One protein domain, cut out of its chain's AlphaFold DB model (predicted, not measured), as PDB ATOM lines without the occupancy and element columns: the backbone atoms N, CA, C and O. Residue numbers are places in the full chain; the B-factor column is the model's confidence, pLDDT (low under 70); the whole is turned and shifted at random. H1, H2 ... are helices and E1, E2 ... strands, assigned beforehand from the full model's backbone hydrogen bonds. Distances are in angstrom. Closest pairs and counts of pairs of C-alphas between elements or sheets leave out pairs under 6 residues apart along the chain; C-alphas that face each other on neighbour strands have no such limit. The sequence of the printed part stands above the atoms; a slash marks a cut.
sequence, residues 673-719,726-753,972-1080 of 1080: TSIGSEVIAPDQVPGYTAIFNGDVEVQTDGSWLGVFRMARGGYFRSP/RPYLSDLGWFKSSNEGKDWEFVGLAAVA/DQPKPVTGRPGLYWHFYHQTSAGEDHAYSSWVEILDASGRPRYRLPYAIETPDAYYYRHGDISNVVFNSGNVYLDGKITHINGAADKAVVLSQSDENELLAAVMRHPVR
ATOM      1  N   THR A 673      38.450  -4.142  99.795       53.56
ATOM      2  CA  THR A 673      39.351  -5.311  99.748       53.56
ATOM      3  C   THR A 673      39.181  -6.237 100.954       53.56
ATOM      4  O   THR A 673      39.617  -5.950 102.074       53.56
ATOM      5  N   SER A 674      38.595  -7.413 100.725       48.75
ATOM      6  CA  SER A 674      38.549  -8.506 101.702       48.75
ATOM      7  C   SER A 674      39.838  -9.329 101.610       48.75
ATOM      8  O   SER A 674      39.901 -10.329 100.895       48.75
ATOM      9  N   ILE A 675      40.894  -8.882 102.298       49.62
ATOM     10  CA  ILE A 675      42.254  -9.436 102.155       49.62
ATOM     11  C   ILE A 675      42.389 -10.827 102.806       49.62
ATOM     12  O   ILE A 675      42.929 -10.978 103.902       49.62
ATOM     13  N   GLY A 676      41.946 -11.858 102.090       54.38
ATOM     14  CA  GLY A 676      42.497 -13.209 102.176       54.38
ATOM     15  C   GLY A 676      43.629 -13.347 101.159       54.38
ATOM     16  O   GLY A 676      43.405 -13.870 100.075       54.38
ATOM     17  N   SER A 677      44.816 -12.806 101.464       59.16
ATOM     18  CA  SER A 677      45.924 -12.797 100.502       59.16
ATOM     19  C   SER A 677      46.658 -14.138 100.468       59.16
ATOM     20  O   SER A 677      47.489 -14.393 101.346       59.16
ATOM     21  N   GLU A 678      46.401 -14.968  99.457       64.75
ATOM     22  CA  GLU A 678      47.273 -16.111  99.178       64.75
ATOM     23  C   GLU A 678      48.571 -15.646  98.501       64.75
ATOM     24  O   GLU A 678      48.593 -14.664  97.752       64.75
ATOM     25  N   VAL A 679      49.671 -16.328  98.825       71.81
ATOM     26  CA  VAL A 679      51.034 -15.950  98.449       71.81
ATOM     27  C   VAL A 679      51.707 -17.147  97.785       71.81
ATOM     28  O   VAL A 679      52.154 -18.062  98.472       71.81
ATOM     29  N   ILE A 680      51.818 -17.113  96.456       77.31
ATOM     30  CA  ILE A 680      52.594 -18.092  95.692       77.31
ATOM     31  C   ILE A 680      54.080 -17.773  95.909       77.31
ATOM     32  O   ILE A 680      54.564 -16.695  95.533       77.31
ATOM     33  N   ALA A 681      54.789 -18.696  96.554       77.44
ATOM     34  CA  ALA A 681      56.138 -18.517  97.078       77.44
ATOM     35  C   ALA A 681      57.187 -19.334  96.287       77.44
ATOM     36  O   ALA A 681      56.874 -20.404  95.762       77.44
ATOM     37  N   PRO A 682      58.449 -18.870  96.155       73.94
ATOM     38  CA  PRO A 682      59.408 -19.476  95.224       73.94
ATOM     39  C   PRO A 682      59.887 -20.873  95.627       73.94
ATOM     40  O   PRO A 682      60.351 -21.628  94.779       73.94
ATOM     41  N   ASP A 683      59.784 -21.213  96.907       78.12
ATOM     42  CA  ASP A 683      60.083 -22.526  97.472       78.12
ATOM     43  C   ASP A 683      59.045 -23.599  97.103       78.12
ATOM     44  O   ASP A 683      59.370 -24.784  97.166       78.12
ATOM     45  N   GLN A 684      57.866 -23.211  96.601       79.25
ATOM     46  CA  GLN A 684      56.916 -24.137  95.969       79.25
ATOM     47  C   GLN A 684      57.408 -24.665  94.605       79.25
ATOM     48  O   GLN A 684      56.862 -25.649  94.112       79.25
ATOM     49  N   VAL A 685      58.433 -24.053  93.985       84.31
ATOM     50  CA  VAL A 685      58.974 -24.491  92.682       84.31
ATOM     51  C   VAL A 685      60.480 -24.784  92.769       84.31
ATOM     52  O   VAL A 685      61.312 -23.874  92.650       84.31
ATOM     53  N   PRO A 686      60.875 -26.062  92.934       82.69
ATOM     54  CA  PRO A 686      62.273 -26.461  93.043       82.69
ATOM     55  C   PRO A 686      63.157 -25.918  91.910       82.69
ATOM     56  O   PRO A 686      62.875 -26.081  90.725       82.69
ATOM     57  N   GLY A 687      64.267 -25.280  92.288       85.88
ATOM     58  CA  GLY A 687      65.233 -24.704  91.346       85.88
ATOM     59  C   GLY A 687      64.989 -23.240  90.962       85.88
ATOM     60  O   GLY A 687      65.817 -22.675  90.244       85.88
ATOM     61  N   TYR A 688      63.936 -22.592  91.468       85.94
ATOM     62  CA  TYR A 688      63.675 -21.160  91.276       85.94
ATOM     63  C   TYR A 688      63.903 -20.367  92.571       85.94
ATOM     64  O   TYR A 688      64.005 -20.920  93.661       85.94
ATOM     65  N   THR A 689      64.083 -19.051  92.441       82.19
ATOM     66  CA  THR A 689      64.343 -18.143  93.585       82.19
ATOM     67  C   THR A 689      63.468 -16.892  93.595       82.19
ATOM     68  O   THR A 689      63.591 -16.064  94.494       82.19
ATOM     69  N   ALA A 690      62.612 -16.745  92.588       81.44
ATOM     70  CA  ALA A 690      61.754 -15.593  92.373       81.44
ATOM     71  C   ALA A 690      60.582 -16.003  91.477       81.44
ATOM     72  O   ALA A 690      60.817 -16.596  90.421       81.44
ATOM     73  N   ILE A 691      59.360 -15.634  91.864       79.38
ATOM     74  CA  ILE A 691      58.156 -15.688  91.026       79.38
ATOM     75  C   ILE A 691      57.607 -14.258  90.955       79.38
ATOM     76  O   ILE A 691      57.557 -13.563  91.971       79.38
ATOM     77  N   PHE A 692      57.276 -13.788  89.754       80.44
ATOM     78  CA  PHE A 692      56.765 -12.439  89.490       80.44
ATOM     79  C   PHE A 692      55.994 -12.401  88.161       80.44
ATOM     80  O   PHE A 692      56.074 -13.336  87.371       80.44
ATOM     81  N   ASN A 693      55.273 -11.305  87.903       72.62
ATOM     82  CA  ASN A 693      54.562 -10.989  86.653       72.62
ATOM     83  C   ASN A 693      53.875 -12.189  85.971       72.62
ATOM     84  O   ASN A 693      54.445 -12.785  85.050       72.62
ATOM     85  N   GLY A 694      52.638 -12.480  86.370       71.25
ATOM     86  CA  GLY A 694      51.789 -13.452  85.682       71.25
ATOM     87  C   GLY A 694      50.377 -12.959  85.386       71.25
ATOM     88  O   GLY A 694      49.945 -11.936  85.923       71.25
ATOM     89  N   ASP A 695      49.709 -13.721  84.525       77.06
ATOM     90  CA  ASP A 695      48.283 -13.634  84.184       77.06
ATOM     91  C   ASP A 695      47.596 -14.934  84.652       77.06
ATOM     92  O   ASP A 695      48.273 -15.948  84.866       77.06
ATOM     93  N   VAL A 696      46.275 -14.918  84.828       74.94
ATOM     94  CA  VAL A 696      45.485 -16.100  85.219       74.94
ATOM     95  C   VAL A 696      44.249 -16.213  84.334       74.94
ATOM     96  O   VAL A 696      43.564 -15.232  84.057       74.94
ATOM     97  N   GLU A 697      43.954 -17.440  83.926       78.38
ATOM     98  CA  GLU A 697      42.773 -17.834  83.171       78.38
ATOM     99  C   GLU A 697      41.910 -18.764  84.038       78.38
ATOM    100  O   GLU A 697      42.422 -19.684  84.679       78.38
ATOM    101  N   VAL A 698      40.600 -18.519  84.095       73.00
ATOM    102  CA  VAL A 698      39.659 -19.398  84.809       73.00
ATOM    103  C   VAL A 698      39.197 -20.481  83.841       73.00
ATOM    104  O   VAL A 698      38.693 -20.179  82.760       73.00
ATOM    105  N   GLN A 699      39.383 -21.740  84.219       74.88
ATOM    106  CA  GLN A 699      38.931 -22.888  83.442       74.88
ATOM    107  C   GLN A 699      37.430 -23.135  83.656       74.88
ATOM    108  O   GLN A 699      36.852 -22.785  84.684       74.88
ATOM    109  N   THR A 700      36.789 -23.788  82.686       72.31
ATOM    110  CA  THR A 700      35.352 -24.112  82.726       72.31
ATOM    111  C   THR A 700      34.964 -25.133  83.803       72.31
ATOM    112  O   THR A 700      33.777 -25.312  84.057       72.31
ATOM    113  N   ASP A 701      35.938 -25.778  84.455       77.38
ATOM    114  CA  ASP A 701      35.754 -26.632  85.639       77.38
ATOM    115  C   ASP A 701      35.767 -25.840  86.968       77.38
ATOM    116  O   ASP A 701      35.704 -26.440  88.040       77.38
ATOM    117  N   GLY A 702      35.871 -24.505  86.917       74.12
ATOM    118  CA  GLY A 702      35.981 -23.622  88.086       74.12
ATOM    119  C   GLY A 702      37.395 -23.515  88.669       74.12
ATOM    120  O   GLY A 702      37.629 -22.723  89.586       74.12
ATOM    121  N   SER A 703      38.360 -24.271  88.140       79.50
ATOM    122  CA  SER A 703      39.760 -24.176  88.551       79.50
ATOM    123  C   SER A 703      40.477 -22.994  87.894       79.50
ATOM    124  O   SER A 703      40.040 -22.437  86.887       79.50
ATOM    125  N   TRP A 704      41.589 -22.576  88.492       83.56
ATOM    126  CA  TRP A 704      42.324 -21.381  88.079       83.56
ATOM    127  C   TRP A 704      43.681 -21.794  87.509       83.56
ATOM    128  O   TRP A 704      44.453 -22.450  88.206       83.56
ATOM    129  N   LEU A 705      43.978 -21.422  86.262       83.81
ATOM    130  CA  LEU A 705      45.226 -21.734  85.563       83.81
ATOM    131  C   LEU A 705      46.080 -20.465  85.425       83.81
ATOM    132  O   LEU A 705      45.736 -19.536  84.700       83.81
ATOM    133  N   GLY A 706      47.204 -20.420  86.133       84.81
ATOM    134  CA  GLY A 706      48.097 -19.265  86.198       84.81
ATOM    135  C   GLY A 706      49.378 -19.464  85.398       84.81
ATOM    136  O   GLY A 706      49.979 -20.540  85.438       84.81
ATOM    137  N   VAL A 707      49.823 -18.408  84.712       85.56
ATOM    138  CA  VAL A 707      51.109 -18.357  83.999       85.56
ATOM    139  C   VAL A 707      51.981 -17.278  84.624       85.56
ATOM    140  O   VAL A 707      51.781 -16.091  84.367       85.56
ATOM    141  N   PHE A 708      52.987 -17.674  85.404       85.44
ATOM    142  CA  PHE A 708      53.879 -16.746  86.112       85.44
ATOM    143  C   PHE A 708      55.319 -16.823  85.588       85.44
ATOM    144  O   PHE A 708      55.790 -17.884  85.168       85.44
ATOM    145  N   ARG A 709      56.057 -15.702  85.620       83.62
ATOM    146  CA  ARG A 709      57.494 -15.680  85.295       83.62
ATOM    147  C   ARG A 709      58.307 -16.106  86.511       83.62
ATOM    148  O   ARG A 709      58.134 -15.573  87.604       83.62
ATOM    149  N   MET A 710      59.241 -17.029  86.304       86.38
ATOM    150  CA  MET A 710      60.052 -17.618  87.369       86.38
ATOM    151  C   MET A 710      61.539 -17.478  87.043       86.38
ATOM    152  O   MET A 710      61.991 -17.939  85.995       86.38
ATOM    153  N   ALA A 711      62.330 -16.858  87.924       82.94
ATOM    154  CA  ALA A 711      63.781 -16.740  87.732       82.94
ATOM    155  C   ALA A 711      64.550 -17.832  88.491       82.94
ATOM    156  O   ALA A 711      64.399 -18.014  89.705       82.94
ATOM    157  N   ARG A 712      65.389 -18.551  87.736       83.50
ATOM    158  CA  ARG A 712      66.170 -19.710  88.191       83.50
ATOM    159  C   ARG A 712      67.121 -19.358  89.334       83.50
ATOM    160  O   ARG A 712      67.791 -18.321  89.313       83.50
ATOM    161  N   GLY A 713      67.256 -20.281  90.280       73.31
ATOM    162  CA  GLY A 713      68.289 -20.242  91.305       73.31
ATOM    163  C   GLY A 713      69.689 -20.181  90.692       73.31
ATOM    164  O   GLY A 713      69.949 -20.697  89.607       73.31
ATOM    165  N   GLY A 714      70.604 -19.481  91.363       68.31
ATOM    166  CA  GLY A 714      71.972 -19.276  90.877       68.31
ATOM    167  C   GLY A 714      72.124 -18.235  89.756       68.31
ATOM    168  O   GLY A 714      73.213 -17.679  89.626       68.31
ATOM    169  N   TYR A 715      71.061 -17.857  89.031       56.41
ATOM    170  CA  TYR A 715      71.097 -16.863  87.939       56.41
ATOM    171  C   TYR A 715      71.211 -15.391  88.412       56.41
ATOM    172  O   TYR A 715      70.739 -14.446  87.778       56.41
ATOM    173  N   PHE A 716      71.926 -15.167  89.517       47.88
ATOM    174  CA  PHE A 716      72.290 -13.847  90.018       47.88
ATOM    175  C   PHE A 716      73.683 -13.437  89.523       47.88
ATOM    176  O   PHE A 716      74.673 -14.015  89.972       47.88
ATOM    177  N   ARG A 717      73.775 -12.339  88.745       52.88
ATOM    178  CA  ARG A 717      74.615 -11.138  89.037       52.88
ATOM    179  C   ARG A 717      75.042 -10.333  87.800       52.88
ATOM    180  O   ARG A 717      75.717 -10.817  86.902       52.88
ATOM    181  N   SER A 718      74.949  -9.013  87.948       36.38
ATOM    182  CA  SER A 718      76.182  -8.252  88.191       36.38
ATOM    183  C   SER A 718      75.980  -7.329  89.398       36.38
ATOM    184  O   SER A 718      74.976  -6.616  89.421       36.38
ATOM    185  N   PRO A 719      76.921  -7.239  90.362       47.44
ATOM    186  CA  PRO A 719      76.859  -6.243  91.439       47.44
ATOM    187  C   PRO A 719      76.988  -4.791  90.942       47.44
ATOM    188  O   PRO A 719      76.905  -3.860  91.739       47.44
ATOM    189  N   ARG A 726      67.242  -4.655  85.388       53.50
ATOM    190  CA  ARG A 726      67.876  -5.974  85.533       53.50
ATOM    191  C   ARG A 726      67.319  -6.954  84.486       53.50
ATOM    192  O   ARG A 726      66.123  -7.224  84.505       53.50
ATOM    193  N   PRO A 727      68.142  -7.510  83.578       52.06
ATOM    194  CA  PRO A 727      67.714  -8.609  82.723       52.06
ATOM    195  C   PRO A 727      67.798  -9.926  83.505       52.06
ATOM    196  O   PRO A 727      68.880 -10.497  83.638       52.06
ATOM    197  N   TYR A 728      66.665 -10.391  84.024       62.28
ATOM    198  CA  TYR A 728      66.529 -11.749  84.549       62.28
ATOM    199  C   TYR A 728      66.396 -12.760  83.400       62.28
ATOM    200  O   TYR A 728      65.861 -12.430  82.338       62.28
ATOM    201  N   LEU A 729      66.881 -13.987  83.606       67.00
ATOM    202  CA  LEU A 729      66.491 -15.136  82.789       67.00
ATOM    203  C   LEU A 729      65.281 -15.769  83.484       67.00
ATOM    204  O   LEU A 729      65.433 -16.344  84.561       67.00
ATOM    205  N   SER A 730      64.094 -15.567  82.918       78.00
ATOM    206  CA  SER A 730      62.832 -16.030  83.493       78.00
ATOM    207  C   SER A 730      62.152 -17.037  82.577       78.00
ATOM    208  O   SER A 730      61.816 -16.691  81.442       78.00
ATOM    209  N   ASP A 731      61.910 -18.231  83.098       86.69
ATOM    210  CA  ASP A 731      61.028 -19.216  82.477       86.69
ATOM    211  C   ASP A 731      59.564 -18.840  82.764       86.69
ATOM    212  O   ASP A 731      59.290 -18.000  83.627       86.69
ATOM    213  N   LEU A 732      58.620 -19.432  82.033       85.56
ATOM    214  CA  LEU A 732      57.189 -19.348  82.329       85.56
ATOM    215  C   LEU A 732      56.743 -20.664  82.967       85.56
ATOM    216  O   LEU A 732      57.012 -21.729  82.409       85.56
ATOM    217  N   GLY A 733      56.075 -20.591  84.117       85.50
ATOM    218  CA  GLY A 733      55.500 -21.737  84.823       85.50
ATOM    219  C   GLY A 733      53.975 -21.735  84.762       85.50
ATOM    220  O   GLY A 733      53.368 -20.689  84.986       85.50
ATOM    221  N   TRP A 734      53.387 -22.899  84.486       89.19
ATOM    222  CA  TRP A 734      51.968 -23.193  84.685       89.19
ATOM    223  C   TRP A 734      51.725 -23.602  86.139       89.19
ATOM    224  O   TRP A 734      52.450 -24.440  86.680       89.19
ATOM    225  N   PHE A 735      50.672 -23.066  86.743       88.88
ATOM    226  CA  PHE A 735      50.180 -23.459  88.061       88.88
ATOM    227  C   PHE A 735      48.662 -23.656  87.980       88.88
ATOM    228  O   PHE A 735      48.003 -22.895  87.270       88.88
ATOM    229  N   LYS A 736      48.099 -24.630  88.700       89.06
ATOM    230  CA  LYS A 736      46.646 -24.835  88.816       89.06
ATOM    231  C   LYS A 736      46.236 -24.705  90.282       89.06
ATOM    232  O   LYS A 736      46.852 -25.309  91.151       89.06
ATOM    233  N   SER A 737      45.204 -23.912  90.545       86.00
ATOM    234  CA  SER A 737      44.512 -23.849  91.835       86.00
ATOM    235  C   SER A 737      43.176 -24.574  91.698       86.00
ATOM    236  O   SER A 737      42.408 -24.277  90.774       86.00
ATOM    237  N   SER A 738      42.866 -25.467  92.629       77.50
ATOM    238  CA  SER A 738      41.621 -26.246  92.658       77.50
ATOM    239  C   SER A 738      40.487 -25.587  93.461       77.50
ATOM    240  O   SER A 738      39.382 -26.121  93.482       77.50
ATOM    241  N   ASN A 739      40.739 -24.441  94.110       79.12
ATOM    242  CA  ASN A 739      39.884 -23.884  95.168       79.12
ATOM    243  C   ASN A 739      39.652 -22.359  95.011       79.12
ATOM    244  O   ASN A 739      39.990 -21.559  95.887       79.12
ATOM    245  N   GLU A 740      39.076 -21.933  93.878       72.19
ATOM    246  CA  GLU A 740      38.739 -20.520  93.573       72.19
ATOM    247  C   GLU A 740      39.926 -19.533  93.686       72.19
ATOM    248  O   GLU A 740      39.807 -18.447  94.259       72.19
ATOM    249  N   GLY A 741      41.102 -19.915  93.187       69.62
ATOM    250  CA  GLY A 741      42.327 -19.119  93.314       69.62
ATOM    251  C   GLY A 741      43.087 -19.339  94.628       69.62
ATOM    252  O   GLY A 741      43.985 -18.550  94.926       69.62
ATOM    253  N   LYS A 742      42.749 -20.387  95.390       74.94
ATOM    254  CA  LYS A 742      43.499 -20.884  96.554       74.94
ATOM    255  C   LYS A 742      44.148 -22.237  96.264       74.94
ATOM    256  O   LYS A 742      43.706 -22.958  95.365       74.94
ATOM    257  N   ASP A 743      45.136 -22.593  97.078       82.62
ATOM    258  CA  ASP A 743      45.858 -23.867  97.045       82.62
ATOM    259  C   ASP A 743      46.540 -24.113  95.681       82.62
ATOM    260  O   ASP A 743      46.234 -25.060  94.953       82.62
ATOM    261  N   TRP A 744      47.458 -23.215  95.300       85.75
ATOM    262  CA  TRP A 744      48.172 -23.294  94.015       85.75
ATOM    263  C   TRP A 744      49.235 -24.401  93.959       85.75
ATOM    264  O   TRP A 744      50.262 -24.339  94.638       85.75
ATOM    265  N   GLU A 745      49.044 -25.352  93.043       89.44
ATOM    266  CA  GLU A 745      50.015 -26.385  92.678       89.44
ATOM    267  C   GLU A 745      50.790 -25.996  91.406       89.44
ATOM    268  O   GLU A 745      50.225 -25.473  90.443       89.44
ATOM    269  N   PHE A 746      52.100 -26.265  91.376       91.31
ATOM    270  CA  PHE A 746      52.936 -26.061  90.191       91.31
ATOM    271  C   PHE A 746      52.811 -27.243  89.218       91.31
ATOM    272  O   PHE A 746      53.224 -28.357  89.529       91.31
ATOM    273  N   VAL A 747      52.287 -26.985  88.017       91.31
ATOM    274  CA  VAL A 747      51.960 -28.019  87.015       91.31
ATOM    275  C   VAL A 747      53.134 -28.303  86.074       91.31
ATOM    276  O   VAL A 747      53.315 -29.434  85.627       91.31
ATOM    277  N   GLY A 748      53.947 -27.294  85.744       89.69
ATOM    278  CA  GLY A 748      55.090 -27.473  84.844       89.69
ATOM    279  C   GLY A 748      55.566 -26.188  84.169       89.69
ATOM    280  O   GLY A 748      55.140 -25.086  84.504       89.69
ATOM    281  N   LEU A 749      56.474 -26.311  83.198       88.25
ATOM    282  CA  LEU A 749      57.039 -25.163  82.479       88.25
ATOM    283  C   LEU A 749      56.307 -24.920  81.155       88.25
ATOM    284  O   LEU A 749      56.347 -25.754  80.256       88.25
ATOM    285  N   ALA A 750      55.694 -23.745  81.022       80.50
ATOM    286  CA  ALA A 750      55.072 -23.270  79.788       80.50
ATOM    287  C   ALA A 750      56.115 -22.870  78.729       80.50
ATOM    288  O   ALA A 750      55.904 -23.071  77.535       80.50
ATOM    289  N   ALA A 751      57.250 -22.296  79.152       81.69
ATOM    290  CA  ALA A 751      58.357 -21.952  78.259       81.69
ATOM    291  C   ALA A 751      59.688 -21.825  79.011       81.69
ATOM    292  O   ALA A 751      59.736 -21.274  80.110       81.69
ATOM    293  N   VAL A 752      60.786 -22.243  78.372       82.12
ATOM    294  CA  VAL A 752      62.152 -22.100  78.900       82.12
ATOM    295  C   VAL A 752      62.924 -20.999  78.167       82.12
ATOM    296  O   VAL A 752      63.254 -21.109  76.980       82.12
ATOM    297  N   ALA A 753      63.284 -19.946  78.896       72.94
ATOM    298  CA  ALA A 753      64.193 -18.916  78.432       72.94
ATOM    299  C   ALA A 753      65.621 -19.475  78.378       72.94
ATOM    300  O   ALA A 753      66.234 -19.789  79.390       72.94
ATOM    301  N   ASP A 972      51.044  -5.226  81.899       51.75
ATOM    302  CA  ASP A 972      50.826  -5.664  80.519       51.75
ATOM    303  C   ASP A 972      49.325  -6.023  80.386       51.75
ATOM    304  O   ASP A 972      48.798  -6.711  81.251       51.75
ATOM    305  N   GLN A 973      48.653  -5.534  79.332       49.72
ATOM    306  CA  GLN A 973      47.199  -5.642  79.066       49.72
ATOM    307  C   GLN A 973      46.234  -4.925  80.049       49.72
ATOM    308  O   GLN A 973      46.052  -5.370  81.181       49.72
ATOM    309  N   PRO A 974      45.477  -3.909  79.581       44.88
ATOM    310  CA  PRO A 974      44.160  -3.586  80.116       44.88
ATOM    311  C   PRO A 974      43.095  -4.453  79.415       44.88
ATOM    312  O   PRO A 974      42.378  -3.978  78.534       44.88
ATOM    313  N   LYS A 975      42.977  -5.734  79.795       54.19
ATOM    314  CA  LYS A 975      41.740  -6.493  79.519       54.19
ATOM    315  C   LYS A 975      40.602  -5.810  80.306       54.19
ATOM    316  O   LYS A 975      40.801  -5.577  81.497       54.19
ATOM    317  N   PRO A 976      39.439  -5.481  79.717       54.69
ATOM    318  CA  PRO A 976      38.306  -4.952  80.480       54.69
ATOM    319  C   PRO A 976      37.719  -6.038  81.393       54.69
ATOM    320  O   PRO A 976      37.080  -6.981  80.933       54.69
ATOM    321  N   VAL A 977      37.988  -5.943  82.697       61.00
ATOM    322  CA  VAL A 977      37.704  -7.014  83.675       61.00
ATOM    323  C   VAL A 977      36.284  -6.881  84.238       61.00
ATOM    324  O   VAL A 977      36.101  -6.551  85.404       61.00
ATOM    325  N   THR A 978      35.271  -7.027  83.380       59.12
ATOM    326  CA  THR A 978      33.908  -6.512  83.632       59.12
ATOM    327  C   THR A 978      32.811  -7.540  83.367       59.12
ATOM    328  O   THR A 978      32.669  -8.013  82.239       59.12
ATOM    329  N   GLY A 979      31.944  -7.787  84.353       61.88
ATOM    330  CA  GLY A 979      30.714  -8.568  84.160       61.88
ATOM    331  C   GLY A 979      29.548  -7.779  83.553       61.88
ATOM    332  O   GLY A 979      28.495  -8.355  83.288       61.88
ATOM    333  N   ARG A 980      29.702  -6.462  83.350       76.38
ATOM    334  CA  ARG A 980      28.646  -5.557  82.866       76.38
ATOM    335  C   ARG A 980      29.058  -4.889  81.550       76.38
ATOM    336  O   ARG A 980      30.078  -4.198  81.538       76.38
ATOM    337  N   PRO A 981      28.275  -5.028  80.462       74.38
ATOM    338  CA  PRO A 981      28.543  -4.331  79.206       74.38
ATOM    339  C   PRO A 981      28.650  -2.810  79.388       74.38
ATOM    340  O   PRO A 981      27.837  -2.202  80.080       74.38
ATOM    341  N   GLY A 982      29.640  -2.191  78.741       76.25
ATOM    342  CA  GLY A 982      29.830  -0.735  78.731       76.25
ATOM    343  C   GLY A 982      30.611  -0.153  79.917       76.25
ATOM    344  O   GLY A 982      30.996   1.016  79.855       76.25
ATOM    345  N   LEU A 983      30.895  -0.939  80.960       76.12
ATOM    346  CA  LEU A 983      31.899  -0.600  81.972       76.12
ATOM    347  C   LEU A 983      33.282  -1.086  81.502       76.12
ATOM    348  O   LEU A 983      33.356  -2.087  80.797       76.12
ATOM    349  N   TYR A 984      34.370  -0.414  81.894       82.94
ATOM    350  CA  TYR A 984      35.744  -0.809  81.539       82.94
ATOM    351  C   TYR A 984      36.699  -0.583  82.722       82.94
ATOM    352  O   TYR A 984      37.184   0.526  82.936       82.94
ATOM    353  N   TRP A 985      36.972  -1.624  83.512       86.12
ATOM    354  CA  TRP A 985      37.905  -1.544  84.645       86.12
ATOM    355  C   TRP A 985      39.371  -1.463  84.184       86.12
ATOM    356  O   TRP A 985      39.835  -2.337  83.452       86.12
ATOM    357  N   HIS A 986      40.117  -0.452  84.648       86.38
ATOM    358  CA  HIS A 986      41.554  -0.291  84.392       86.38
ATOM    359  C   HIS A 986      42.340  -0.172  85.703       86.38
ATOM    360  O   HIS A 986      42.106   0.728  86.513       86.38
ATOM    361  N   PHE A 987      43.308  -1.074  85.884       88.44
ATOM    362  CA  PHE A 987      44.213  -1.106  87.031       88.44
ATOM    363  C   PHE A 987      45.609  -0.631  86.626       88.44
ATOM    364  O   PHE A 987      46.168  -1.083  85.628       88.44
ATOM    365  N   TYR A 988      46.192   0.273  87.410       88.62
ATOM    366  CA  TYR A 988      47.503   0.860  87.127       88.62
ATOM    367  C   TYR A 988      48.310   1.076  88.411       88.62
ATOM    368  O   TYR A 988      47.760   1.212  89.502       88.62
ATOM    369  N   HIS A 989      49.635   1.161  88.295       88.19
ATOM    370  CA  HIS A 989      50.524   1.489  89.408       88.19
ATOM    371  C   HIS A 989      51.047   2.927  89.304       88.19
ATOM    372  O   HIS A 989      51.395   3.404  88.220       88.19
ATOM    373  N   GLN A 990      51.170   3.622  90.439       89.19
ATOM    374  CA  GLN A 990      51.869   4.914  90.518       89.19
ATOM    375  C   GLN A 990      53.044   4.845  91.491       89.19
ATOM    376  O   GLN A 990      52.940   4.242  92.557       89.19
ATOM    377  N   THR A 991      54.154   5.487  91.123       88.06
ATOM    378  CA  THR A 991      55.356   5.611  91.964       88.06
ATOM    379  C   THR A 991      55.334   6.940  92.716       88.06
ATOM    380  O   THR A 991      55.238   7.995  92.078       88.06
ATOM    381  N   SER A 992      55.442   6.923  94.045       85.88
ATOM    382  CA  SER A 992      55.442   8.145  94.862       85.88
ATOM    383  C   SER A 992      56.657   9.043  94.570       85.88
ATOM    384  O   SER A 992      57.734   8.574  94.190       85.88
ATOM    385  N   ALA A 993      56.489  10.361  94.713       80.19
ATOM    386  CA  ALA A 993      57.564  11.331  94.476       80.19
ATOM    387  C   ALA A 993      58.550  11.481  95.656       80.19
ATOM    388  O   ALA A 993      59.599  12.100  95.483       80.19
ATOM    389  N   GLY A 994      58.228  10.923  96.830       77.69
ATOM    390  CA  GLY A 994      59.097  10.914  98.016       77.69
ATOM    391  C   GLY A 994      60.293   9.960  97.900       77.69
ATOM    392  O   GLY A 994      60.397   9.193  96.940       77.69
ATOM    393  N   GLU A 995      61.200   9.991  98.885       73.06
ATOM    394  CA  GLU A 995      62.436   9.182  98.879       73.06
ATOM    395  C   GLU A 995      62.177   7.663  98.889       73.06
ATOM    396  O   GLU A 995      62.986   6.905  98.353       73.06
ATOM    397  N   ASP A 996      61.038   7.221  99.432       75.56
ATOM    398  CA  ASP A 996      60.671   5.803  99.553       75.56
ATOM    399  C   ASP A 996      60.322   5.127  98.218       75.56
ATOM    400  O   ASP A 996      60.300   3.897  98.155       75.56
ATOM    401  N   HIS A 997      60.040   5.919  97.172       81.69
ATOM    402  CA  HIS A 997      59.690   5.476  95.810       81.69
ATOM    403  C   HIS A 997      58.645   4.344  95.758       81.69
ATOM    404  O   HIS A 997      58.728   3.446  94.919       81.69
ATOM    405  N   ALA A 998      57.657   4.403  96.652       88.31
ATOM    406  CA  ALA A 998      56.624   3.389  96.795       88.31
ATOM    407  C   ALA A 998      55.794   3.238  95.511       88.31
ATOM    408  O   ALA A 998      55.250   4.225  95.012       88.31
ATOM    409  N   TYR A 999      55.668   2.011  95.004       89.50
ATOM    410  CA  TYR A 999      54.691   1.654  93.975       89.50
ATOM    411  C   TYR A 999      53.433   1.151  94.677       89.50
ATOM    412  O   TYR A 999      53.510   0.253  95.514       89.50
ATOM    413  N   SER A1000      52.296   1.760  94.353       90.56
ATOM    414  CA  SER A1000      50.973   1.401  94.884       90.56
ATOM    415  C   SER A1000      50.022   1.101  93.726       90.56
ATOM    416  O   SER A1000      50.192   1.683  92.649       90.56
ATOM    417  N   SER A1001      49.049   0.217  93.948       90.88
ATOM    418  CA  SER A1001      48.029  -0.221  92.982       90.88
ATOM    419  C   SER A1001      46.807   0.705  93.033       90.88
ATOM    420  O   SER A1001      46.386   1.112  94.113       90.88
ATOM    421  N   TRP A1002      46.236   1.061  91.885       92.06
ATOM    422  CA  TRP A1002      45.118   2.004  91.741       92.06
ATOM    423  C   TRP A1002      44.114   1.492  90.707       92.06
ATOM    424  O   TRP A1002      44.464   0.676  89.855       92.06
ATOM    425  N   VAL A1003      42.893   2.035  90.740       91.69
ATOM    426  CA  VAL A1003      41.829   1.706  89.787       91.69
ATOM    427  C   VAL A1003      41.108   2.947  89.257       91.69
ATOM    428  O   VAL A1003      40.906   3.941  89.967       91.69
ATOM    429  N   GLU A1004      40.673   2.851  88.007       90.25
ATOM    430  CA  GLU A1004      39.722   3.745  87.357       90.25
ATOM    431  C   GLU A1004      38.742   2.964  86.467       90.25
ATOM    432  O   GLU A1004      39.004   1.827  86.070       90.25
ATOM    433  N   ILE A1005      37.609   3.591  86.152       89.12
ATOM    434  CA  ILE A1005      36.655   3.121  85.145       89.12
ATOM    435  C   ILE A1005      36.840   3.978  83.897       89.12
ATOM    436  O   ILE A1005      36.690   5.204  83.956       89.12
ATOM    437  N   LEU A1006      37.141   3.329  82.776       84.81
ATOM    438  CA  LEU A1006      37.142   3.923  81.445       84.81
ATOM    439  C   LEU A1006      35.734   3.854  80.822       84.81
ATOM    440  O   LEU A1006      34.885   3.067  81.243       84.81
ATOM    441  N   ASP A1007      35.492   4.672  79.803       82.25
ATOM    442  CA  ASP A1007      34.403   4.467  78.844       82.25
ATOM    443  C   ASP A1007      34.860   3.636  77.629       82.25
ATOM    444  O   ASP A1007      36.034   3.291  77.495       82.25
ATOM    445  N   ALA A1008      33.936   3.364  76.701       76.12
ATOM    446  CA  ALA A1008      34.213   2.630  75.462       76.12
ATOM    447  C   ALA A1008      35.232   3.316  74.518       76.12
ATOM    448  O   ALA A1008      35.710   2.687  73.581       76.12
ATOM    449  N   SER A1009      35.598   4.584  74.756       74.25
ATOM    450  CA  SER A1009      36.688   5.281  74.048       74.25
ATOM    451  C   SER A1009      38.036   5.203  74.784       74.25
ATOM    452  O   SER A1009      39.001   5.868  74.400       74.25
ATOM    453  N   GLY A1010      38.105   4.422  75.867       72.50
ATOM    454  CA  GLY A1010      39.282   4.276  76.720       72.50
ATOM    455  C   GLY A1010      39.563   5.489  77.610       72.50
ATOM    456  O   GLY A1010      40.678   5.615  78.113       72.50
ATOM    457  N   ARG A1011      38.606   6.410  77.805       77.94
ATOM    458  CA  ARG A1011      38.806   7.622  78.625       77.94
ATOM    459  C   ARG A1011      38.330   7.401  80.063       77.94
ATOM    460  O   ARG A1011      37.193   6.963  80.238       77.94
ATOM    461  N   PRO A1012      39.121   7.741  81.099       83.19
ATOM    462  CA  PRO A1012      38.700   7.577  82.487       83.19
ATOM    463  C   PRO A1012      37.543   8.518  82.844       83.19
ATOM    464  O   PRO A1012      37.643   9.734  82.688       83.19
ATOM    465  N   ARG A1013      36.453   7.943  83.358       87.00
ATOM    466  CA  ARG A1013      35.257   8.651  83.848       87.00
ATOM    467  C   ARG A1013      35.245   8.789  85.370       87.00
ATOM    468  O   ARG A1013      34.833   9.821  85.893       87.00
ATOM    469  N   TYR A1014      35.740   7.774  86.074       89.50
ATOM    470  CA  TYR A1014      35.751   7.699  87.536       89.50
ATOM    471  C   TYR A1014      37.075   7.090  88.011       89.50
ATOM    472  O   TYR A1014      37.587   6.178  87.363       89.50
ATOM    473  N   ARG A1015      37.649   7.574  89.119       89.88
ATOM    474  CA  ARG A1015      38.973   7.145  89.616       89.88
ATOM    475  C   ARG A1015      39.048   7.313  91.130       89.88
ATOM    476  O   ARG A1015      38.656   8.360  91.643       89.88
ATOM    477  N   LEU A1016      39.615   6.342  91.850       90.12
ATOM    478  CA  LEU A1016      39.831   6.521  93.291       90.12
ATOM    479  C   LEU A1016      40.901   7.596  93.578       90.12
ATOM    480  O   LEU A1016      41.961   7.599  92.947       90.12
ATOM    481  N   PRO A1017      40.680   8.484  94.567       88.06
ATOM    482  CA  PRO A1017      41.674   9.458  95.016       88.06
ATOM    483  C   PRO A1017      42.751   8.835  95.926       88.06
ATOM    484  O   PRO A1017      43.665   9.534  96.360       88.06
ATOM    485  N   TYR A1018      42.654   7.532  96.200       90.25
ATOM    486  CA  TYR A1018      43.600   6.720  96.959       90.25
ATOM    487  C   TYR A1018      43.908   5.410  96.214       90.25
ATOM    488  O   TYR A1018      43.115   4.943  95.397       90.25
ATOM    489  N   ALA A1019      45.063   4.817  96.514       90.81
ATOM    490  CA  ALA A1019      45.436   3.485  96.046       90.81
ATOM    491  C   ALA A1019      44.501   2.408  96.631       90.81
ATOM    492  O   ALA A1019      44.108   2.510  97.793       90.81
ATOM    493  N   ILE A1020      44.189   1.361  95.860       90.81
ATOM    494  CA  ILE A1020      43.506   0.159  96.380       90.81
ATOM    495  C   ILE A1020      44.448  -0.698  97.233       90.81
ATOM    496  O   ILE A1020      44.003  -1.343  98.178       90.81
ATOM    497  N   GLU A1021      45.751  -0.655  96.937       88.81
ATOM    498  CA  GLU A1021      46.791  -1.330  97.713       88.81
ATOM    499  C   GLU A1021      48.066  -0.490  97.783       88.81
ATOM    500  O   GLU A1021      48.633  -0.072  96.766       88.81
ATOM    501  N   THR A1022      48.562  -0.314  98.999       90.06
ATOM    502  CA  THR A1022      49.862   0.271  99.336       90.06
ATOM    503  C   THR A1022      50.842  -0.821  99.784       90.06
ATOM    504  O   THR A1022      50.421  -1.900 100.213       90.06
ATOM    505  N   PRO A1023      52.169  -0.593  99.698       87.19
ATOM    506  CA  PRO A1023      53.166  -1.581 100.102       87.19
ATOM    507  C   PRO A1023      53.285  -1.659 101.634       87.19
ATOM    508  O   PRO A1023      54.279  -1.234 102.225       87.19
ATOM    509  N   ASP A1024      52.255  -2.196 102.287       86.56
ATOM    510  CA  ASP A1024      52.166  -2.300 103.748       86.56
ATOM    511  C   ASP A1024      52.457  -3.702 104.285       86.56
ATOM    512  O   ASP A1024      53.039  -3.842 105.365       86.56
ATOM    513  N   ALA A1025      52.150  -4.735 103.501       82.19
ATOM    514  CA  ALA A1025      52.552  -6.102 103.798       82.19
ATOM    515  C   ALA A1025      54.083  -6.273 103.753       82.19
ATOM    516  O   ALA A1025      54.787  -5.648 102.952       82.19
ATOM    517  N   TYR A1026      54.604  -7.174 104.593       81.94
ATOM    518  CA  TYR A1026      56.043  -7.427 104.733       81.94
ATOM    519  C   TYR A1026      56.723  -7.754 103.391       81.94
ATOM    520  O   TYR A1026      57.796  -7.222 103.103       81.94
ATOM    521  N   TYR A1027      56.083  -8.564 102.540       78.56
ATOM    522  CA  TYR A1027      56.609  -8.935 101.223       78.56
ATOM    523  C   TYR A1027      56.698  -7.744 100.249       78.56
ATOM    524  O   TYR A1027      57.701  -7.618  99.549       78.56
ATOM    525  N   TYR A1028      55.740  -6.809 100.263       84.25
ATOM    526  CA  TYR A1028      55.798  -5.592  99.441       84.25
ATOM    527  C   TYR A1028      56.894  -4.619  99.919       84.25
ATOM    528  O   TYR A1028      57.558  -3.965  99.111       84.25
ATOM    529  N   ARG A1029      57.133  -4.535 101.236       84.31
ATOM    530  CA  ARG A1029      58.195  -3.693 101.826       84.31
ATOM    531  C   ARG A1029      59.596  -4.282 101.657       84.31
ATOM    532  O   ARG A1029      60.547  -3.538 101.432       84.31
ATOM    533  N   HIS A1030      59.737  -5.604 101.744       79.69
ATOM    534  CA  HIS A1030      61.034  -6.285 101.870       79.69
ATOM    535  C   HIS A1030      61.355  -7.283 100.738       79.69
ATOM    536  O   HIS A1030      62.298  -8.072 100.856       79.69
ATOM    537  N   GLY A1031      60.631  -7.199  99.617       75.69
ATOM    538  CA  GLY A1031      61.000  -7.811  98.337       75.69
ATOM    539  C   GLY A1031      62.347  -7.314  97.784       75.69
ATOM    540  O   GLY A1031      62.968  -6.382  98.311       75.69
ATOM    541  N   ASP A1032      62.815  -7.935  96.699       71.56
ATOM    542  CA  ASP A1032      64.126  -7.631  96.092       71.56
ATOM    543  C   ASP A1032      64.158  -6.264  95.375       71.56
ATOM    544  O   ASP A1032      65.234  -5.673  95.184       71.56
ATOM    545  N   ILE A1033      62.970  -5.721  95.085       73.31
ATOM    546  CA  ILE A1033      62.702  -4.292  94.906       73.31
ATOM    547  C   ILE A1033      61.749  -3.853  96.031       73.31
ATOM    548  O   ILE A1033      60.554  -4.118  96.002       73.31
ATOM    549  N   SER A1034      62.293  -3.207  97.058       81.62
ATOM    550  CA  SER A1034      61.540  -2.760  98.238       81.62
ATOM    551  C   SER A1034      60.482  -1.697  97.903       81.62
ATOM    552  O   SER A1034      60.714  -0.862  97.029       81.62
ATOM    553  N   ASN A1035      59.385  -1.682  98.668       87.00
ATOM    554  CA  ASN A1035      58.238  -0.766  98.557       87.00
ATOM    555  C   ASN A1035      57.455  -0.892  97.235       87.00
ATOM    556  O   ASN A1035      57.155   0.113  96.587       87.00
ATOM    557  N   VAL A1036      57.118  -2.114  96.819       85.75
ATOM    558  CA  VAL A1036      56.440  -2.360  95.537       85.75
ATOM    559  C   VAL A1036      55.191  -3.222  95.689       85.75
ATOM    560  O   VAL A1036      55.289  -4.407  95.999       85.75
ATOM    561  N   VAL A1037      54.039  -2.636  95.355       87.44
ATOM    562  CA  VAL A1037      52.881  -3.354  94.803       87.44
ATOM    563  C   VAL A1037      52.915  -3.184  93.284       87.44
ATOM    564  O   VAL A1037      52.964  -2.053  92.790       87.44
ATOM    565  N   PHE A1038      52.917  -4.287  92.537       84.19
ATOM    566  CA  PHE A1038      52.898  -4.271  91.074       84.19
ATOM    567  C   PHE A1038      51.826  -5.231  90.558       84.19
ATOM    568  O   PHE A1038      52.076  -6.423  90.389       84.19
ATOM    569  N   ASN A1039      50.635  -4.699  90.291       85.88
ATOM    570  CA  ASN A1039      49.579  -5.433  89.604       85.88
ATOM    571  C   ASN A1039      50.093  -5.896  88.223       85.88
ATOM    572  O   ASN A1039      50.642  -5.092  87.461       85.88
ATOM    573  N   SER A1040      49.980  -7.194  87.933       81.56
ATOM    574  CA  SER A1040      50.421  -7.822  86.681       81.56
ATOM    575  C   SER A1040      49.296  -8.433  85.849       81.56
ATOM    576  O   SER A1040      49.547  -8.751  84.690       81.56
ATOM    577  N   GLY A1041      48.092  -8.559  86.405       82.81
ATOM    578  CA  GLY A1041      46.910  -9.119  85.752       82.81
ATOM    579  C   GLY A1041      45.695  -9.055  86.683       82.81
ATOM    580  O   GLY A1041      45.840  -8.892  87.895       82.81
ATOM    581  N   ASN A1042      44.488  -9.137  86.123       84.62
ATOM    582  CA  ASN A1042      43.236  -9.054  86.880       84.62
ATOM    583  C   ASN A1042      42.196  -9.994  86.258       84.62
ATOM    584  O   ASN A1042      42.080 -10.055  85.035       84.62
ATOM    585  N   VAL A1043      41.430 -10.690  87.098       84.31
ATOM    586  CA  VAL A1043      40.428 -11.692  86.700       84.31
ATOM    587  C   VAL A1043      39.059 -11.295  87.243       84.31
ATOM    588  O   VAL A1043      38.960 -10.925  88.411       84.31
ATOM    589  N   TYR A1044      38.011 -11.393  86.421       83.00
ATOM    590  CA  TYR A1044      36.620 -11.233  86.851       83.00
ATOM    591  C   TYR A1044      35.990 -12.612  87.040       83.00
ATOM    592  O   TYR A1044      36.047 -13.429  86.122       83.00
ATOM    593  N   LEU A1045      35.359 -12.853  88.187       82.00
ATOM    594  CA  LEU A1045      34.517 -14.029  88.411       82.00
ATOM    595  C   LEU A1045      33.418 -13.686  89.424       82.00
ATOM    596  O   LEU A1045      33.711 -13.138  90.484       82.00
ATOM    597  N   ASP A1046      32.163 -13.980  89.086       83.94
ATOM    598  CA  ASP A1046      30.992 -13.931  89.979       83.94
ATOM    599  C   ASP A1046      30.872 -12.673  90.860       83.94
ATOM    600  O   ASP A1046      30.645 -12.735  92.068       83.94
ATOM    601  N   GLY A1047      31.040 -11.499  90.241       86.88
ATOM    602  CA  GLY A1047      30.932 -10.205  90.924       86.88
ATOM    603  C   GLY A1047      32.193  -9.770  91.672       86.88
ATOM    604  O   GLY A1047      32.198  -8.687  92.249       86.88
ATOM    605  N   LYS A1048      33.270 -10.560  91.642       88.00
ATOM    606  CA  LYS A1048      34.566 -10.242  92.254       88.00
ATOM    607  C   LYS A1048      35.623  -9.973  91.190       88.00
ATOM    608  O   LYS A1048      35.643 -10.594  90.127       88.00
ATOM    609  N   ILE A1049      36.561  -9.093  91.525       88.56
ATOM    610  CA  ILE A1049      37.788  -8.860  90.767       88.56
ATOM    611  C   ILE A1049      38.959  -9.370  91.606       88.56
ATOM    612  O   ILE A1049      39.202  -8.873  92.705       88.56
ATOM    613  N   THR A1050      39.688 -10.359  91.090       86.69
ATOM    614  CA  THR A1050      40.935 -10.840  91.699       86.69
ATOM    615  C   THR A1050      42.124 -10.146  91.046       86.69
ATOM    616  O   THR A1050      42.331 -10.271  89.838       86.69
ATOM    617  N   HIS A1051      42.909  -9.423  91.838       86.31
ATOM    618  CA  HIS A1051      44.133  -8.747  91.414       86.31
ATOM    619  C   HIS A1051      45.337  -9.664  91.629       86.31
ATOM    620  O   HIS A1051      45.535 -10.192  92.728       86.31
ATOM    621  N   ILE A1052      46.158  -9.815  90.593       86.44
ATOM    622  CA  ILE A1052      47.413 -10.566  90.625       86.44
ATOM    623  C   ILE A1052      48.540  -9.559  90.845       86.44
ATOM    624  O   ILE A1052      48.871  -8.785  89.948       86.44
ATOM    625  N   ASN A1053      49.144  -9.557  92.031       84.44
ATOM    626  CA  ASN A1053      50.183  -8.602  92.404       84.44
ATOM    627  C   ASN A1053      51.552  -9.272  92.528       84.44
ATOM    628  O   ASN A1053      51.810 -10.067  93.431       84.44
ATOM    629  N   GLY A1054      52.480  -8.898  91.649       72.88
ATOM    630  CA  GLY A1054      53.887  -9.255  91.772       72.88
ATOM    631  C   GLY A1054      54.554  -8.471  92.903       72.88
ATOM    632  O   GLY A1054      54.897  -7.298  92.740       72.88
ATOM    633  N   ALA A1055      54.811  -9.130  94.033       59.75
ATOM    634  CA  ALA A1055      55.642  -8.605  95.111       59.75
ATOM    635  C   ALA A1055      57.133  -8.727  94.734       59.75
ATOM    636  O   ALA A1055      57.854  -9.607  95.213       59.75
ATOM    637  N   ALA A1056      57.564  -7.840  93.831       56.31
ATOM    638  CA  ALA A1056      58.953  -7.500  93.511       56.31
ATOM    639  C   ALA A1056      59.978  -8.639  93.644       56.31
ATOM    640  O   ALA A1056      60.800  -8.684  94.570       56.31
ATOM    641  N   ASP A1057      59.940  -9.520  92.648       65.38
ATOM    642  CA  ASP A1057      60.886 -10.608  92.426       65.38
ATOM    643  C   ASP A1057      60.906 -11.682  93.539       65.38
ATOM    644  O   ASP A1057      61.871 -12.440  93.615       65.38
ATOM    645  N   LYS A1058      59.890 -11.775  94.416       69.56
ATOM    646  CA  LYS A1058      59.873 -12.770  95.513       69.56
ATOM    647  C   LYS A1058      58.560 -13.479  95.809       69.56
ATOM    648  O   LYS A1058      58.630 -14.549  96.398       69.56
ATOM    649  N   ALA A1059      57.411 -12.935  95.439       76.12
ATOM    650  CA  ALA A1059      56.141 -13.644  95.559       76.12
ATOM    651  C   ALA A1059      55.124 -13.099  94.560       76.12
ATOM    652  O   ALA A1059      55.221 -11.943  94.134       76.12
ATOM    653  N   VAL A1060      54.115 -13.905  94.246       81.88
ATOM    654  CA  VAL A1060      52.876 -13.411  93.639       81.88
ATOM    655  C   VAL A1060      51.771 -13.500  94.677       81.88
ATOM    656  O   VAL A1060      51.631 -14.505  95.365       81.88
ATOM    657  N   VAL A1061      51.030 -12.411  94.816       85.19
ATOM    658  CA  VAL A1061      50.007 -12.210  95.836       85.19
ATOM    659  C   VAL A1061      48.675 -12.067  95.126       85.19
ATOM    660  O   VAL A1061      48.546 -11.227  94.233       85.19
ATOM    661  N   LEU A1062      47.690 -12.866  95.515       85.38
ATOM    662  CA  LEU A1062      46.321 -12.713  95.034       85.38
ATOM    663  C   LEU A1062      45.516 -11.928  96.065       85.38
ATOM    664  O   LEU A1062      45.612 -12.180  97.264       85.38
ATOM    665  N   SER A1063      44.731 -10.958  95.609       86.75
ATOM    666  CA  SER A1063      43.808 -10.193  96.455       86.75
ATOM    667  C   SER A1063      42.470 -10.027  95.745       86.75
ATOM    668  O   SER A1063      42.432 -10.038  94.518       86.75
ATOM    669  N   GLN A1064      41.375  -9.898  96.495       88.75
ATOM    670  CA  GLN A1064      40.028  -9.802  95.928       88.75
ATOM    671  C   GLN A1064      39.316  -8.523  96.372       88.75
ATOM    672  O   GLN A1064      39.357  -8.157  97.551       88.75
ATOM    673  N   SER A1065      38.636  -7.898  95.411       89.56
ATOM    674  CA  SER A1065      37.683  -6.804  95.609       89.56
ATOM    675  C   SER A1065      36.304  -7.205  95.081       89.56
ATOM    676  O   SER A1065      36.215  -7.851  94.036       89.56
ATOM    677  N   ASP A1066      35.227  -6.804  95.754       90.75
ATOM    678  CA  ASP A1066      33.864  -6.927  95.215       90.75
ATOM    679  C   ASP A1066      33.600  -5.811  94.186       90.75
ATOM    680  O   ASP A1066      33.940  -4.648  94.420       90.75
ATOM    681  N   GLU A1067      33.005  -6.137  93.035       89.69
ATOM    682  CA  GLU A1067      32.739  -5.165  91.968       89.69
ATOM    683  C   GLU A1067      31.758  -4.079  92.429       89.69
ATOM    684  O   GLU A1067      31.927  -2.920  92.061       89.69
ATOM    685  N   ASN A1068      30.754  -4.409  93.245       90.06
ATOM    686  CA  ASN A1068      29.772  -3.446  93.742       90.06
ATOM    687  C   ASN A1068      30.392  -2.519  94.789       90.06
ATOM    688  O   ASN A1068      30.142  -1.314  94.735       90.06
ATOM    689  N   GLU A1069      31.225  -3.035  95.701       91.00
ATOM    690  CA  GLU A1069      31.989  -2.193  96.637       91.00
ATOM    691  C   GLU A1069      32.942  -1.256  95.883       91.00
ATOM    692  O   GLU A1069      32.946  -0.042  96.126       91.00
ATOM    693  N   LEU A1070      33.696  -1.792  94.918       89.88
ATOM    694  CA  LEU A1070      34.655  -1.029  94.121       89.88
ATOM    695  C   LEU A1070      33.948   0.014  93.243       89.88
ATOM    696  O   LEU A1070      34.359   1.174  93.223       89.88
ATOM    697  N   LEU A1071      32.846  -0.351  92.581       89.62
ATOM    698  CA  LEU A1071      32.005   0.554  91.793       89.62
ATOM    699  C   LEU A1071      31.395   1.640  92.685       89.62
ATOM    700  O   LEU A1071      31.485   2.818  92.353       89.62
ATOM    701  N   ALA A1072      30.847   1.291  93.850       90.00
ATOM    702  CA  ALA A1072      30.298   2.265  94.789       90.00
ATOM    703  C   ALA A1072      31.377   3.205  95.352       90.00
ATOM    704  O   ALA A1072      31.100   4.377  95.604       90.00
ATOM    705  N   ALA A1073      32.609   2.735  95.573       90.38
ATOM    706  CA  ALA A1073      33.742   3.583  95.953       90.38
ATOM    707  C   ALA A1073      34.172   4.518  94.807       90.38
ATOM    708  O   ALA A1073      34.382   5.708  95.025       90.38
ATOM    709  N   VAL A1074      34.245   4.005  93.579       88.81
ATOM    710  CA  VAL A1074      34.716   4.738  92.394       88.81
ATOM    711  C   VAL A1074      33.690   5.761  91.894       88.81
ATOM    712  O   VAL A1074      34.057   6.898  91.606       88.81
ATOM    713  N   MET A1075      32.396   5.431  91.889       86.62
ATOM    714  CA  MET A1075      31.308   6.347  91.507       86.62
ATOM    715  C   MET A1075      31.165   7.548  92.459       86.62
ATOM    716  O   MET A1075      30.683   8.602  92.048       86.62
ATOM    717  N   ARG A1076      31.639   7.441  93.713       89.75
ATOM    718  CA  ARG A1076      31.759   8.582  94.647       89.75
ATOM    719  C   ARG A1076      32.864   9.576  94.252       89.75
ATOM    720  O   ARG A1076      32.938  10.663  94.828       89.75
ATOM    721  N   HIS A1077      33.703   9.233  93.273       84.50
ATOM    722  CA  HIS A1077      34.869  10.001  92.841       84.50
ATOM    723  C   HIS A1077      34.936  10.134  91.298       84.50
ATOM    724  O   HIS A1077      35.812   9.554  90.647       84.50
ATOM    725  N   PRO A1078      34.013  10.908  90.686       81.44
ATOM    726  CA  PRO A1078      34.084  11.252  89.267       81.44
ATOM    727  C   PRO A1078      35.347  12.063  88.951       81.44
ATOM    728  O   PRO A1078      35.757  12.931  89.726       81.44
ATOM    729  N   VAL A1079      35.947  11.796  87.791       74.62
ATOM    730  CA  VAL A1079      37.095  12.563  87.293       74.62
ATOM    731  C   VAL A1079      36.603  13.915  86.769       74.62
ATOM    732  O   VAL A1079      35.639  13.976  86.005       74.62
ATOM    733  N   ARG A1080      37.270  14.993  87.195       54.56
ATOM    734  CA  ARG A1080      37.160  16.345  86.626       54.56
ATOM    735  C   ARG A1080      38.390  16.650  85.779       54.56
ATOM    736  O   ARG A1080      39.483  16.205  86.201       54.56
TER     737      ARG A1080
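AT A GLANCE: This is residues 673 to 719, 726 to 753 and 972 to 1080 of the 1080 residues of an uncharacterized protein of Elusimicrobia bacterium (UniProt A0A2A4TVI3). Two twisted four-strand sheets, E1 E11 E10 E9 and E2 E3 E4 E5, lie face to face as a sandwich, with E2 drawn in close to E9 and E10. A smaller sheet, E6 E7 E8, lies beyond E9 as a third part, and H2 packs on both it and the sheet of E10, while the short H1 packs near the end of E10. The 184 printed residues, mostly strand by class, hold eleven named strands and two named helices in the order E1 to E8, H1, E9 to E11, H2, and each sheet is antiparallel. The whole is compact, with a radius of gyration of the C-alphas of 16.8 A and spans of 50 by 47 by 29 A.

HOW THE PARTS SIT: One sheet runs E1, residues 678 to 680, E11, 1059 to 1066, E10, 1048 to 1055, and E9, 1039 to 1045; N 1051 and O 1063 are 2.8 A apart, N 1043 and O 1050 2.9 A, and N 680 and O 1060 2.8 A. The last three form a meander, each strand the antiparallel neighbour of the one before. The other sheet runs E2, 688 to 698, E3, 704 to 712, E4, 730 to 739, and E5, 742 to 751, with N 705 and O 697 at 2.8 A, N 706 and O 735 at 2.8 A, and N 734 and O 748 at 2.8 A. The facing parts are 10.0 A apart centre to centre; the closest C-alphas of E2 and E10 are those of Phe 692 and Gly 1054, 4.9 A apart. E2 bends by 70 degrees at residue 693. E6, 984 to 992, E7, 999 to 1006, and E8, 1012 to 1015, form a second meander, with N 1002 and O 988 at 2.8 A and N 1013 and O 1005 at 2.8 A. H2, 1067 to 1075, is on this sheet at a height of 9.4 A, across the strands at 78 degrees to E7 on the local plane. H1, 1026 to 1030, is on the sheet of E10 at a height of 8.7 A; the closest C-alphas of H1 and E10 are those of Tyr 1028 and Ala 1055, 5.3 A apart. In both helices each O i to N i+4 pair is within hydrogen-bond range.

IN THESE COORDINATES: E1 begins at C-alpha 678, (47.273, -16.111, 99.178). From first to last C-alpha E4 measures 26.9 A, E6 25.4 A, E2 24.9 A and H2 11.6 A. H2 ends at C-alpha 1075, (31.308, 6.347, 91.507).

THE WHOLE: The C-alphas farthest apart, of Pro 686 and Arg 1080, are 50.0 A apart. Residues 720 to 725 and 754 to 971 are not printed; the gaps between C-alphas are 10.8 A and 18.9 A. Of the links printed whole, none is long. Mean pLDDT of the printed part is 78.9, with residues 673 to 678, 714 to 719 and 972 to 979 among those under 70.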